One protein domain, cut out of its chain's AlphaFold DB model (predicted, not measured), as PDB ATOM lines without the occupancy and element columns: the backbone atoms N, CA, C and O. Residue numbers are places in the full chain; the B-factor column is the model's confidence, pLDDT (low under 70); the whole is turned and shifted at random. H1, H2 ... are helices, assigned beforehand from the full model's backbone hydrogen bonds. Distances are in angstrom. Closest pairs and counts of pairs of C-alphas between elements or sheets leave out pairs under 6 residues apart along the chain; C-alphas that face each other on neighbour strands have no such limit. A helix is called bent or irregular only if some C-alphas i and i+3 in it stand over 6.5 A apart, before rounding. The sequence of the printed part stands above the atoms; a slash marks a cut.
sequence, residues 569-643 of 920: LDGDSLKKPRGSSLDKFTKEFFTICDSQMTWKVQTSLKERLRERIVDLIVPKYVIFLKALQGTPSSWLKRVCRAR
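Overview. This is residues 569 to 643 of the 920 residues of the protein "Exocyst subunit Exo70 family protein" of Triticum urartu (UniProt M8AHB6). One long bent helix, H3, and a shorter helix, H2, make the two long sides of a loose, open frame, with a gap between them. H2 and H3b, the second arm of H3, run opposite ways and come near each other only where H2 begins, at Gly 579 and Leu 628, while the short H1 sits beside H3b, and H4 turns off beyond the end of H3b, with residues 637 to 643 sticking out. The printed part has 75 residues, with four named helices in the order H1, H2, H3, H4 and no named strand; its class is all helix. The whole is loose, with a radius of gyration of the C-alphas of 15.7 A, and is a rod in outline, spanning 48 by 23 by 19 A.

Along the chain. H3, residues 603 to 630, was assigned as one helix by its hydrogen bonds, but it is bent: C-alphas 616 and 619 are 6.9 A apart. Its arms are H3a, residues 603 to 616, 20.2 A long from C-alpha 603 at (136.931, 126.682, 152.876), and H3b, residues 619 to 630, 16.6 A long. H2, residues 579 to 596, is 25.6 A from first to last C-alpha. H1, residues 571 to 575, begins at C-alpha 571 at (149.127, 112.265, 124.434) and is 6.4 A long. H4, residues 636 to 642, is 9.8 A long and ends at C-alpha 642 at (123.065, 117.613, 112.187).

Arrangement. The lines of H3a and H3b stand at a steep tilt of 36 degrees, only just past shallow. H1 and H3b are close but not clearly touching, with the closest C-alphas, those of Leu 574 and Phe 624, 5.7 A apart. H2 and H3b are close but not clearly touching too; they run opposite ways at a shallow tilt of 25 degrees, and their closest C-alphas, those of Gly 579 and Leu 628, are 8.0 A apart. H1 and H2 are close but not clearly touching at Ser 573 and Ser 581, whose C-alphas are 6.8 A apart. H4 is about perpendicular to H3b, at 81 degrees; the two are close but not clearly touching, and their closest C-alphas, those of Gln 629 and Leu 636, are 7.9 A apart. H2 and H3a are apart, and so are H2 and H4. In H1 and H3b every O i to N i+4 pair is within hydrogen-bond range; in H2 it is 13 of 14, in H3a 8 of 10 and in H4 2 of 3.

Size, cuts and confidence. The C-alphas of Gln 602 and Ser 634, the two farthest apart, are 47.9 A from each other. The printed part has no cut. The links H1 to H2 and H3 to H4 are tight, and the link H2 to H3, with 6 residues, is short. Residues 586 to 600, of which 586 to 596 belong to H2, stand free. The mean pLDDT of the printed part is 86.1, and residues 632 to 643 are under 70.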
ATOM      1  N   LEU A 569     142.602 114.186 127.241       93.69
ATOM      2  CA  LEU A 569     142.951 115.488 126.658       93.69
ATOM      3  C   LEU A 569     144.378 115.546 126.093       93.69
ATOM      4  O   LEU A 569     144.672 116.426 125.289       93.69
ATOM      5  N   ASP A 570     145.260 114.637 126.509       92.44
ATOM      6  CA  ASP A 570     146.700 114.673 126.219       92.44
ATOM      7  C   ASP A 570     147.183 113.456 125.393       92.44
ATOM      8  O   ASP A 570     146.413 112.564 125.027       92.44
ATOM      9  N   GLY A 571     148.476 113.410 125.069       90.75
ATOM     10  CA  GLY A 571     149.127 112.265 124.434       90.75
ATOM     11  C   GLY A 571     148.554 111.943 123.054       90.75
ATOM     12  O   GLY A 571     148.422 112.818 122.197       90.75
ATOM     13  N   ASP A 572     148.215 110.677 122.807       85.75
ATOM     14  CA  ASP A 572     147.642 110.258 121.521       85.75
ATOM     15  C   ASP A 572     146.227 110.809 121.283       85.75
ATOM     16  O   ASP A 572     145.852 111.023 120.126       85.75
ATOM     17  N   SER A 573     145.481 111.127 122.352       85.31
ATOM     18  CA  SER A 573     144.213 111.860 122.253       85.31
ATOM     19  C   SER A 573     144.444 113.258 121.677       85.31
ATOM     20  O   SER A 573     143.695 113.680 120.802       85.31
ATOM     21  N   LEU A 574     145.511 113.949 122.092       87.06
ATOM     22  CA  LEU A 574     145.861 115.273 121.571       87.06
ATOM     23  C   LEU A 574     146.437 115.229 120.147       87.06
ATOM     24  O   LEU A 574     146.141 116.105 119.338       87.06
ATOM     25  N   LYS A 575     147.222 114.198 119.803       90.06
ATOM     26  CA  LYS A 575     147.754 114.009 118.435       90.06
ATOM     27  C   LYS A 575     146.653 113.740 117.402       90.06
ATOM     28  O   LYS A 575     146.844 114.023 116.220       90.06
ATOM     29  N   LYS A 576     145.540 113.122 117.815       91.12
ATOM     30  CA  LYS A 576     144.398 112.763 116.957       91.12
ATOM     31  C   LYS A 576     143.082 113.047 117.700       91.12
ATOM     32  O   LYS A 576     142.405 112.092 118.094       91.12
ATOM     33  N   PRO A 577     142.710 114.328 117.884       88.12
ATOM     34  CA  PRO A 577     141.572 114.723 118.709       88.12
ATOM     35  C   PRO A 577     140.258 114.212 118.119       88.12
ATOM     36  O   PRO A 577     140.003 114.296 116.915       88.12
ATOM     37  N   ARG A 578     139.418 113.639 118.984       90.94
ATOM     38  CA  ARG A 578     138.147 112.994 118.631       90.94
ATOM     39  C   ARG A 578     137.045 113.470 119.563       90.94
ATOM     40  O   ARG A 578     137.251 113.512 120.774       90.94
ATOM     41  N   GLY A 579     135.849 113.690 119.012       88.12
ATOM     42  CA  GLY A 579     134.640 113.927 119.809       88.12
ATOM     43  C   GLY A 579     134.422 112.841 120.869       88.12
ATOM     44  O   GLY A 579     134.175 113.163 122.016       88.12
ATOM     45  N   SER A 580     134.692 111.571 120.550       90.62
ATOM     46  CA  SER A 580     134.558 110.461 121.503       90.62
ATOM     47  C   SER A 580     135.614 110.404 122.622       90.62
ATOM     48  O   SER A 580     135.424 109.653 123.578       90.62
ATOM     49  N   SER A 581     136.705 111.179 122.544       93.19
ATOM     50  CA  SER A 581     137.572 111.434 123.709       93.19
ATOM     51  C   SER A 581     136.992 112.551 124.580       93.19
ATOM     52  O   SER A 581     137.021 112.442 125.802       93.19
ATOM     53  N   LEU A 582     136.395 113.574 123.957       92.75
ATOM     54  CA  LEU A 582     135.706 114.667 124.646       92.75
ATOM     55  C   LEU A 582     134.439 114.185 125.372       92.75
ATOM     56  O   LEU A 582     134.231 114.545 126.521       92.75
ATOM     57  N   ASP A 583     133.637 113.318 124.749       91.50
ATOM     58  CA  ASP A 583     132.458 112.689 125.363       91.50
ATOM     59  C   ASP A 583     132.835 111.895 126.626       91.50
ATOM     60  O   ASP A 583     132.127 111.944 127.632       91.50
ATOM     61  N   LYS A 584     133.967 111.173 126.579       95.50
ATOM     62  CA  LYS A 584     134.507 110.431 127.728       95.50
ATOM     63  C   LYS A 584     135.003 111.373 128.816       95.50
ATOM     64  O   LYS A 584     134.581 111.215 129.954       95.50
ATOM     65  N   PHE A 585     135.827 112.363 128.462       96.00
ATOM     66  CA  PHE A 585     136.269 113.401 129.392       96.00
ATOM     67  C   PHE A 585     135.073 114.027 130.121       96.00
ATOM     68  O   PHE A 585     135.019 113.986 131.341       96.00
ATOM     69  N   THR A 586     134.078 114.523 129.385       94.62
ATOM     70  CA  THR A 586     132.906 115.193 129.960       94.62
ATOM     71  C   THR A 586     132.103 114.263 130.875       94.62
ATOM     72  O   THR A 586     131.694 114.677 131.955       94.62
ATOM     73  N   LYS A 587     131.903 112.991 130.493       95.62
ATOM     74  CA  LYS A 587     131.207 112.010 131.345       95.62
ATOM     75  C   LYS A 587     131.971 111.737 132.644       95.62
ATOM     76  O   LYS A 587     131.368 111.766 133.716       95.62
ATOM     77  N   GLU A 588     133.259 111.410 132.557       96.25
ATOM     78  CA  GLU A 588     134.041 111.059 133.747       96.25
ATOM     79  C   GLU A 588     134.282 112.296 134.635       96.25
ATOM     80  O   GLU A 588     134.228 112.166 135.851       96.25
ATOM     81  N   PHE A 589     134.415 113.502 134.060       95.44
ATOM     82  CA  PHE A 589     134.455 114.777 134.794       95.44
ATOM     83  C   PHE A 589     133.210 114.953 135.670       95.44
ATOM     84  O   PHE A 589     133.341 115.069 136.884       95.44
ATOM     85  N   PHE A 590     132.002 114.878 135.093       93.94
ATOM     86  CA  PHE A 590     130.772 114.986 135.886       93.94
ATOM     87  C   PHE A 590     130.627 113.846 136.902       93.94
ATOM     88  O   PHE A 590     130.194 114.096 138.018       93.94
ATOM     89  N   THR A 591     131.073 112.627 136.577       95.19
ATOM     90  CA  THR A 591     131.070 111.503 137.536       95.19
ATOM     91  C   THR A 591     131.968 111.795 138.752       95.19
ATOM     92  O   THR A 591     131.589 111.507 139.890       95.19
ATOM     93  N   ILE A 592     133.137 112.413 138.537       93.62
ATOM     94  CA  ILE A 592     134.027 112.877 139.610       93.62
ATOM     95  C   ILE A 592     133.356 114.007 140.403       93.62
ATOM     96  O   ILE A 592     133.268 113.898 141.625       93.62
ATOM     97  N   CYS A 593     132.819 115.038 139.744       91.56
ATOM     98  CA  CYS A 593     132.101 116.126 140.414       91.56
ATOM     99  C   CYS A 593     130.947 115.604 141.287       91.56
ATOM    100  O   CYS A 593     130.932 115.880 142.481       91.56
ATOM    101  N   ASP A 594     130.039 114.789 140.742       91.12
ATOM    102  CA  ASP A 594     128.871 114.244 141.452       91.12
ATOM    103  C   ASP A 594     129.260 113.424 142.696       91.12
ATOM    104  O   ASP A 594     128.575 113.477 143.721       91.12
ATOM    105  N   SER A 595     130.383 112.695 142.650       90.00
ATOM    106  CA  SER A 595     130.914 111.995 143.832       90.00
ATOM    107  C   SER A 595     131.471 112.963 144.883       90.00
ATOM    108  O   SER A 595     131.099 112.882 146.059       90.00
ATOM    109  N   GLN A 596     132.311 113.919 144.472       90.56
ATOM    110  CA  GLN A 596     132.998 114.861 145.363       90.56
ATOM    111  C   GLN A 596     132.073 115.950 145.925       90.56
ATOM    112  O   GLN A 596     132.318 116.459 147.017       90.56
ATOM    113  N   MET A 597     130.947 116.219 145.264       86.88
ATOM    114  CA  MET A 597     129.829 117.031 145.760       86.88
ATOM    115  C   MET A 597     129.293 116.561 147.121       86.88
ATOM    116  O   MET A 597     128.698 117.347 147.855       86.88
ATOM    117  N   THR A 598     129.508 115.296 147.499       86.56
ATOM    118  CA  THR A 598     129.107 114.760 148.814       86.56
ATOM    119  C   THR A 598     130.184 114.903 149.898       86.56
ATOM    120  O   THR A 598     129.906 114.667 151.076       86.56
ATOM    121  N   TRP A 599     131.402 115.321 149.544       89.62
ATOM    122  CA  TRP A 599     132.541 115.383 150.459       89.62
ATOM    123  C   TRP A 599     132.647 116.753 151.138       89.62
ATOM    124  O   TRP A 599     132.463 117.793 150.511       89.62
ATOM    125  N   LYS A 600     133.005 116.759 152.426       89.81
ATOM    126  CA  LYS A 600     133.225 117.992 153.191       89.81
ATOM    127  C   LYS A 600     134.691 118.416 153.136       89.81
ATOM    128  O   LYS A 600     135.579 117.622 153.452       89.81
ATOM    129  N   VAL A 601     134.933 119.674 152.782       90.81
ATOM    130  CA  VAL A 601     136.265 120.285 152.651       90.81
ATOM    131  C   VAL A 601     136.240 121.645 153.343       90.81
ATOM    132  O   VAL A 601     135.295 122.400 153.140       90.81
ATOM    133  N   GLN A 602     137.256 121.972 154.145       89.44
ATOM    134  CA  GLN A 602     137.391 123.313 154.730       89.44
ATOM    135  C   GLN A 602     137.568 124.391 153.652       89.44
ATOM    136  O   GLN A 602     138.307 124.177 152.697       89.44
ATOM    137  N   THR A 603     136.998 125.577 153.854       87.75
ATOM    138  CA  THR A 603     136.931 126.682 152.876       87.75
ATOM    139  C   THR A 603     138.305 127.051 152.281       87.75
ATOM    140  O   THR A 603     138.521 126.866 151.087       87.75
ATOM    141  N   SER A 604     139.309 127.374 153.106       87.62
ATOM    142  CA  SER A 604     140.697 127.631 152.635       87.62
ATOM    143  C   SER A 604     141.404 126.452 151.930       87.62
ATOM    144  O   SER A 604     142.365 126.640 151.185       87.62
ATOM    145  N   LEU A 605     140.961 125.212 152.168       91.38
ATOM    146  CA  LEU A 605     141.479 124.020 151.487       91.38
ATOM    147  C   LEU A 605     140.732 123.776 150.164       91.38
ATOM    148  O   LEU A 605     141.347 123.329 149.199       91.38
ATOM    149  N   LYS A 606     139.434 124.109 150.111       92.12
ATOM    150  CA  LYS A 606     138.574 124.111 148.918       92.12
ATOM    151  C   LYS A 606     139.238 124.952 147.826       92.12
ATOM    152  O   LYS A 606     139.510 124.430 146.754       92.12
ATOM    153  N   GLU A 607     139.608 126.194 148.142       91.81
ATOM    154  CA  GLU A 607     140.341 127.116 147.257       91.81
ATOM    155  C   GLU A 607     141.634 126.492 146.704       91.81
ATOM    156  O   GLU A 607     141.760 126.284 145.497       91.81
ATOM    157  N   ARG A 608     142.562 126.099 147.589       93.50
ATOM    158  CA  ARG A 608     143.866 125.519 147.212       93.50
ATOM    159  C   ARG A 608     143.742 124.236 146.383       93.50
ATOM    160  O   ARG A 608     144.616 123.947 145.568       93.50
ATOM    161  N   LEU A 609     142.696 123.435 146.594       95.50
ATOM    162  CA  LEU A 609     142.429 122.256 145.767       95.50
ATOM    163  C   LEU A 609     141.901 122.653 144.385       95.50
ATOM    164  O   LEU A 609     142.403 122.128 143.393       95.50
ATOM    165  N   ARG A 610     140.964 123.606 144.306       93.69
ATOM    166  CA  ARG A 610     140.429 124.126 143.037       93.69
ATOM    167  C   ARG A 610     141.513 124.707 142.146       93.69
ATOM    168  O   ARG A 610     141.603 124.301 140.993       93.69
ATOM    169  N   GLU A 611     142.381 125.565 142.684       95.19
ATOM    170  CA  GLU A 611     143.534 126.116 141.954       95.19
ATOM    171  C   GLU A 611     144.337 125.003 141.261       95.19
ATOM    172  O   GLU A 611     144.589 125.057 140.060       95.19
ATOM    173  N   ARG A 612     144.662 123.930 141.996       96.69
ATOM    174  CA  ARG A 612     145.455 122.808 141.470       96.69
ATOM    175  C   ARG A 612     144.691 121.898 140.504       96.69
ATOM    176  O   ARG A 612     145.328 121.268 139.661       96.69
ATOM    177  N   ILE A 613     143.364 121.820 140.598       96.44
ATOM    178  CA  ILE A 613     142.505 121.111 139.634       96.44
ATOM    179  C   ILE A 613     142.417 121.916 138.326       96.44
ATOM    180  O   ILE A 613     142.609 121.360 137.242       96.44
ATOM    181  N   VAL A 614     142.211 123.232 138.424       95.56
ATOM    182  CA  VAL A 614     142.165 124.174 137.295       95.56
ATOM    183  C   VAL A 614     143.501 124.201 136.546       95.56
ATOM    184  O   VAL A 614     143.513 123.959 135.336       95.56
ATOM    185  N   ASP A 615     144.625 124.377 137.253       95.88
ATOM    186  CA  ASP A 615     145.990 124.328 136.697       95.88
ATOM    187  C   ASP A 615     146.275 123.022 135.932       95.88
ATOM    188  O   ASP A 615     146.970 123.016 134.910       95.88
ATOM    189  N   LEU A 616     145.745 121.898 136.424       96.31
ATOM    190  CA  LEU A 616     145.949 120.570 135.847       96.31
ATOM    191  C   LEU A 616     145.095 120.335 134.588       96.31
ATOM    192  O   LEU A 616     145.571 119.729 133.621       96.31
ATOM    193  N   ILE A 617     143.840 120.793 134.590       96.00
ATOM    194  CA  ILE A 617     142.840 120.441 133.570       96.00
ATOM    195  C   ILE A 617     142.719 121.512 132.483       96.00
ATOM    196  O   ILE A 617     142.794 121.181 131.295       96.00
ATOM    197  N   VAL A 618     142.539 122.783 132.850       95.56
ATOM    198  CA  VAL A 618     142.150 123.845 131.906       95.56
ATOM    199  C   VAL A 618     143.188 124.057 130.794       95.56
ATOM    200  O   VAL A 618     142.790 124.063 129.623       95.56
ATOM    201  N   PRO A 619     144.513 124.119 131.058       96.56
ATOM    202  CA  PRO A 619     145.508 124.254 129.991       96.56
ATOM    203  C   PRO A 619     145.458 123.099 128.981       96.56
ATOM    204  O   PRO A 619     145.530 123.323 127.771       96.56
ATOM    205  N   LYS A 620     145.276 121.862 129.461       96.06
ATOM    206  CA  LYS A 620     145.161 120.662 128.617       96.06
ATOM    207  C   LYS A 620     143.874 120.694 127.795       96.06
ATOM    208  O   LYS A 620     143.908 120.423 126.596       96.06
ATOM    209  N   TYR A 621     142.765 121.101 128.409       95.25
ATOM    210  CA  TYR A 621     141.459 121.198 127.764       95.25
ATOM    211  C   TYR A 621     141.435 122.251 126.647       95.25
ATOM    212  O   TYR A 621     141.015 121.969 125.524       95.25
ATOM    213  N   VAL A 622     141.972 123.446 126.914       94.75
ATOM    214  CA  VAL A 622     142.096 124.536 125.933       94.75
ATOM    215  C   VAL A 622     142.953 124.120 124.734       94.75
ATOM    216  O   VAL A 622     142.611 124.435 123.591       94.75
ATOM    217  N   ILE A 623     144.061 123.408 124.966       95.56
ATOM    218  CA  ILE A 623     144.932 122.901 123.897       95.56
ATOM    219  C   ILE A 623     144.214 121.807 123.084       95.56
ATOM    220  O   ILE A 623     144.232 121.857 121.852       95.56
ATOM    221  N   PHE A 624     143.513 120.880 123.745       94.50
ATOM    222  CA  PHE A 624     142.723 119.835 123.087       94.50
ATOM    223  C   PHE A 624     141.594 120.409 122.213       94.50
ATOM    224  O   PHE A 624     141.461 120.010 121.055       94.50
ATOM    225  N   LEU A 625     140.821 121.387 122.707       92.44
ATOM    226  CA  LEU A 625     139.778 122.044 121.907       92.44
ATOM    227  C   LEU A 625     140.353 122.765 120.681       92.44
ATOM    228  O   LEU A 625     139.792 122.648 119.590       92.44
ATOM    229  N   LYS A 626     141.489 123.462 120.820       93.31
ATOM    230  CA  LYS A 626     142.171 124.115 119.688       93.31
ATOM    231  C   LYS A 626     142.628 123.097 118.638       93.31
ATOM    232  O   LYS A 626     142.434 123.329 117.446       93.31
ATOM    233  N   ALA A 627     143.161 121.947 119.056       91.88
ATOM    234  CA  ALA A 627     143.529 120.861 118.147       91.88
ATOM    235  C   ALA A 627     142.302 120.226 117.456       91.88
ATOM    236  O   ALA A 627     142.336 119.944 116.254       91.88
ATOM    237  N   LEU A 628     141.196 120.042 118.187       89.00
ATOM    238  CA  LEU A 628     139.935 119.516 117.655       89.00
ATOM    239  C   LEU A 628     139.333 120.450 116.590       89.00
ATOM    240  O   LEU A 628     138.905 119.976 115.541       89.00
ATOM    241  N   GLN A 629     139.356 121.766 116.829       87.62
ATOM    242  CA  GLN A 629     138.926 122.796 115.874       87.62
ATOM    243  C   GLN A 629     139.858 122.897 114.655       87.62
ATOM    244  O   GLN A 629     139.384 123.020 113.528       87.62
ATOM    245  N   GLY A 630     141.176 122.824 114.872       86.44
ATOM    246  CA  GLY A 630     142.188 122.906 113.814       86.44
ATOM    247  C   GLY A 630     142.257 121.677 112.901       86.44
ATOM    248  O   GLY A 630     142.844 121.752 111.825       86.44
ATOM    249  N   THR A 631     141.649 120.552 113.290       80.06
ATOM    250  CA  THR A 631     141.596 119.333 112.473       80.06
ATOM    251  C   THR A 631     140.538 119.489 111.366       80.06
ATOM    252  O   THR A 631     139.345 119.517 111.684       80.06
ATOM    253  N   PRO A 632     140.905 119.528 110.063       61.94
ATOM    254  CA  PRO A 632     140.000 119.866 108.955       61.94
ATOM    255  C   PRO A 632     139.078 118.697 108.551       61.94
ATOM    256  O   PRO A 632     138.960 118.320 107.385       61.94
ATOM    257  N   SER A 633     138.406 118.097 109.529       57.47
ATOM    258  CA  SER A 633     137.450 117.018 109.314       57.47
ATOM    259  C   SER A 633     136.124 117.558 108.762       57.47
ATOM    260  O   SER A 633     135.556 118.534 109.257       57.47
ATOM    261  N   SER A 634     135.532 116.846 107.799       54.72
ATOM    262  CA  SER A 634     134.148 117.092 107.350       54.72
ATOM    263  C   SER A 634     133.087 116.706 108.401       54.72
ATOM    264  O   SER A 634     131.893 116.667 108.097       54.72
ATOM    265  N   TRP A 635     133.524 116.397 109.628       60.47
ATOM    266  CA  TRP A 635     132.701 116.054 110.781       60.47
ATOM    267  C   TRP A 635     132.231 117.303 111.529       60.47
ATOM    268  O   TRP A 635     131.034 117.409 111.754       60.47
ATOM    269  N   LEU A 636     133.085 118.303 111.802       55.38
ATOM    270  CA  LEU A 636     132.640 119.561 112.437       55.38
ATOM    271  C   LEU A 636     131.561 120.267 111.597       55.38
ATOM    272  O   LEU A 636     130.478 120.568 112.093       55.38
ATOM    273  N   LYS A 637     131.787 120.398 110.280       60.62
ATOM    274  CA  LYS A 637     130.784 120.923 109.327       60.62
ATOM    275  C   LYS A 637     129.514 120.059 109.206       60.62
ATOM    276  O   LYS A 637     128.522 120.547 108.671       60.62
ATOM    277  N   ARG A 638     129.527 118.805 109.680       56.81
ATOM    278  CA  ARG A 638     128.343 117.934 109.772       56.81
ATOM    279  C   ARG A 638     127.646 118.047 111.124       56.81
ATOM    280  O   ARG A 638     126.443 118.245 111.133       56.81
ATOM    281  N   VAL A 639     128.360 117.979 112.247       53.88
ATOM    282  CA  VAL A 639     127.773 118.050 113.597       53.88
ATOM    283  C   VAL A 639     127.091 119.396 113.829       53.88
ATOM    284  O   VAL A 639     125.916 119.408 114.184       53.88
ATOM    285  N   CYS A 640     127.741 120.508 113.465       55.31
ATOM    286  CA  CYS A 640     127.138 121.847 113.490       55.31
ATOM    287  C   CYS A 640     125.938 122.023 112.530       55.31
ATOM    288  O   CYS A 640     125.331 123.087 112.512       55.31
ATOM    289  N   ARG A 641     125.601 121.010 111.715       52.81
ATOM    290  CA  ARG A 641     124.403 120.957 110.858       52.81
ATOM    291  C   ARG A 641     123.410 119.848 111.228       52.81
ATOM    292  O   ARG A 641     122.319 119.846 110.672       52.81
ATOM    293  N   ALA A 642     123.778 118.890 112.083       48.91
ATOM    294  CA  ALA A 642     123.065 117.613 112.187       48.91
ATOM    295  C   ALA A 642     122.431 117.322 113.551       48.91
ATOM    296  O   ALA A 642     121.490 116.534 113.585       48.91
ATOM    297  N   ARG A 643     122.930 117.886 114.665       43.97
ATOM    298  CA  ARG A 643     122.334 117.639 115.992       43.97
ATOM    299  C   ARG A 643     122.765 118.642 117.061       43.97
ATOM    300  O   ARG A 643     123.942 118.726 117.393       43.97
TER     301      ARG A 643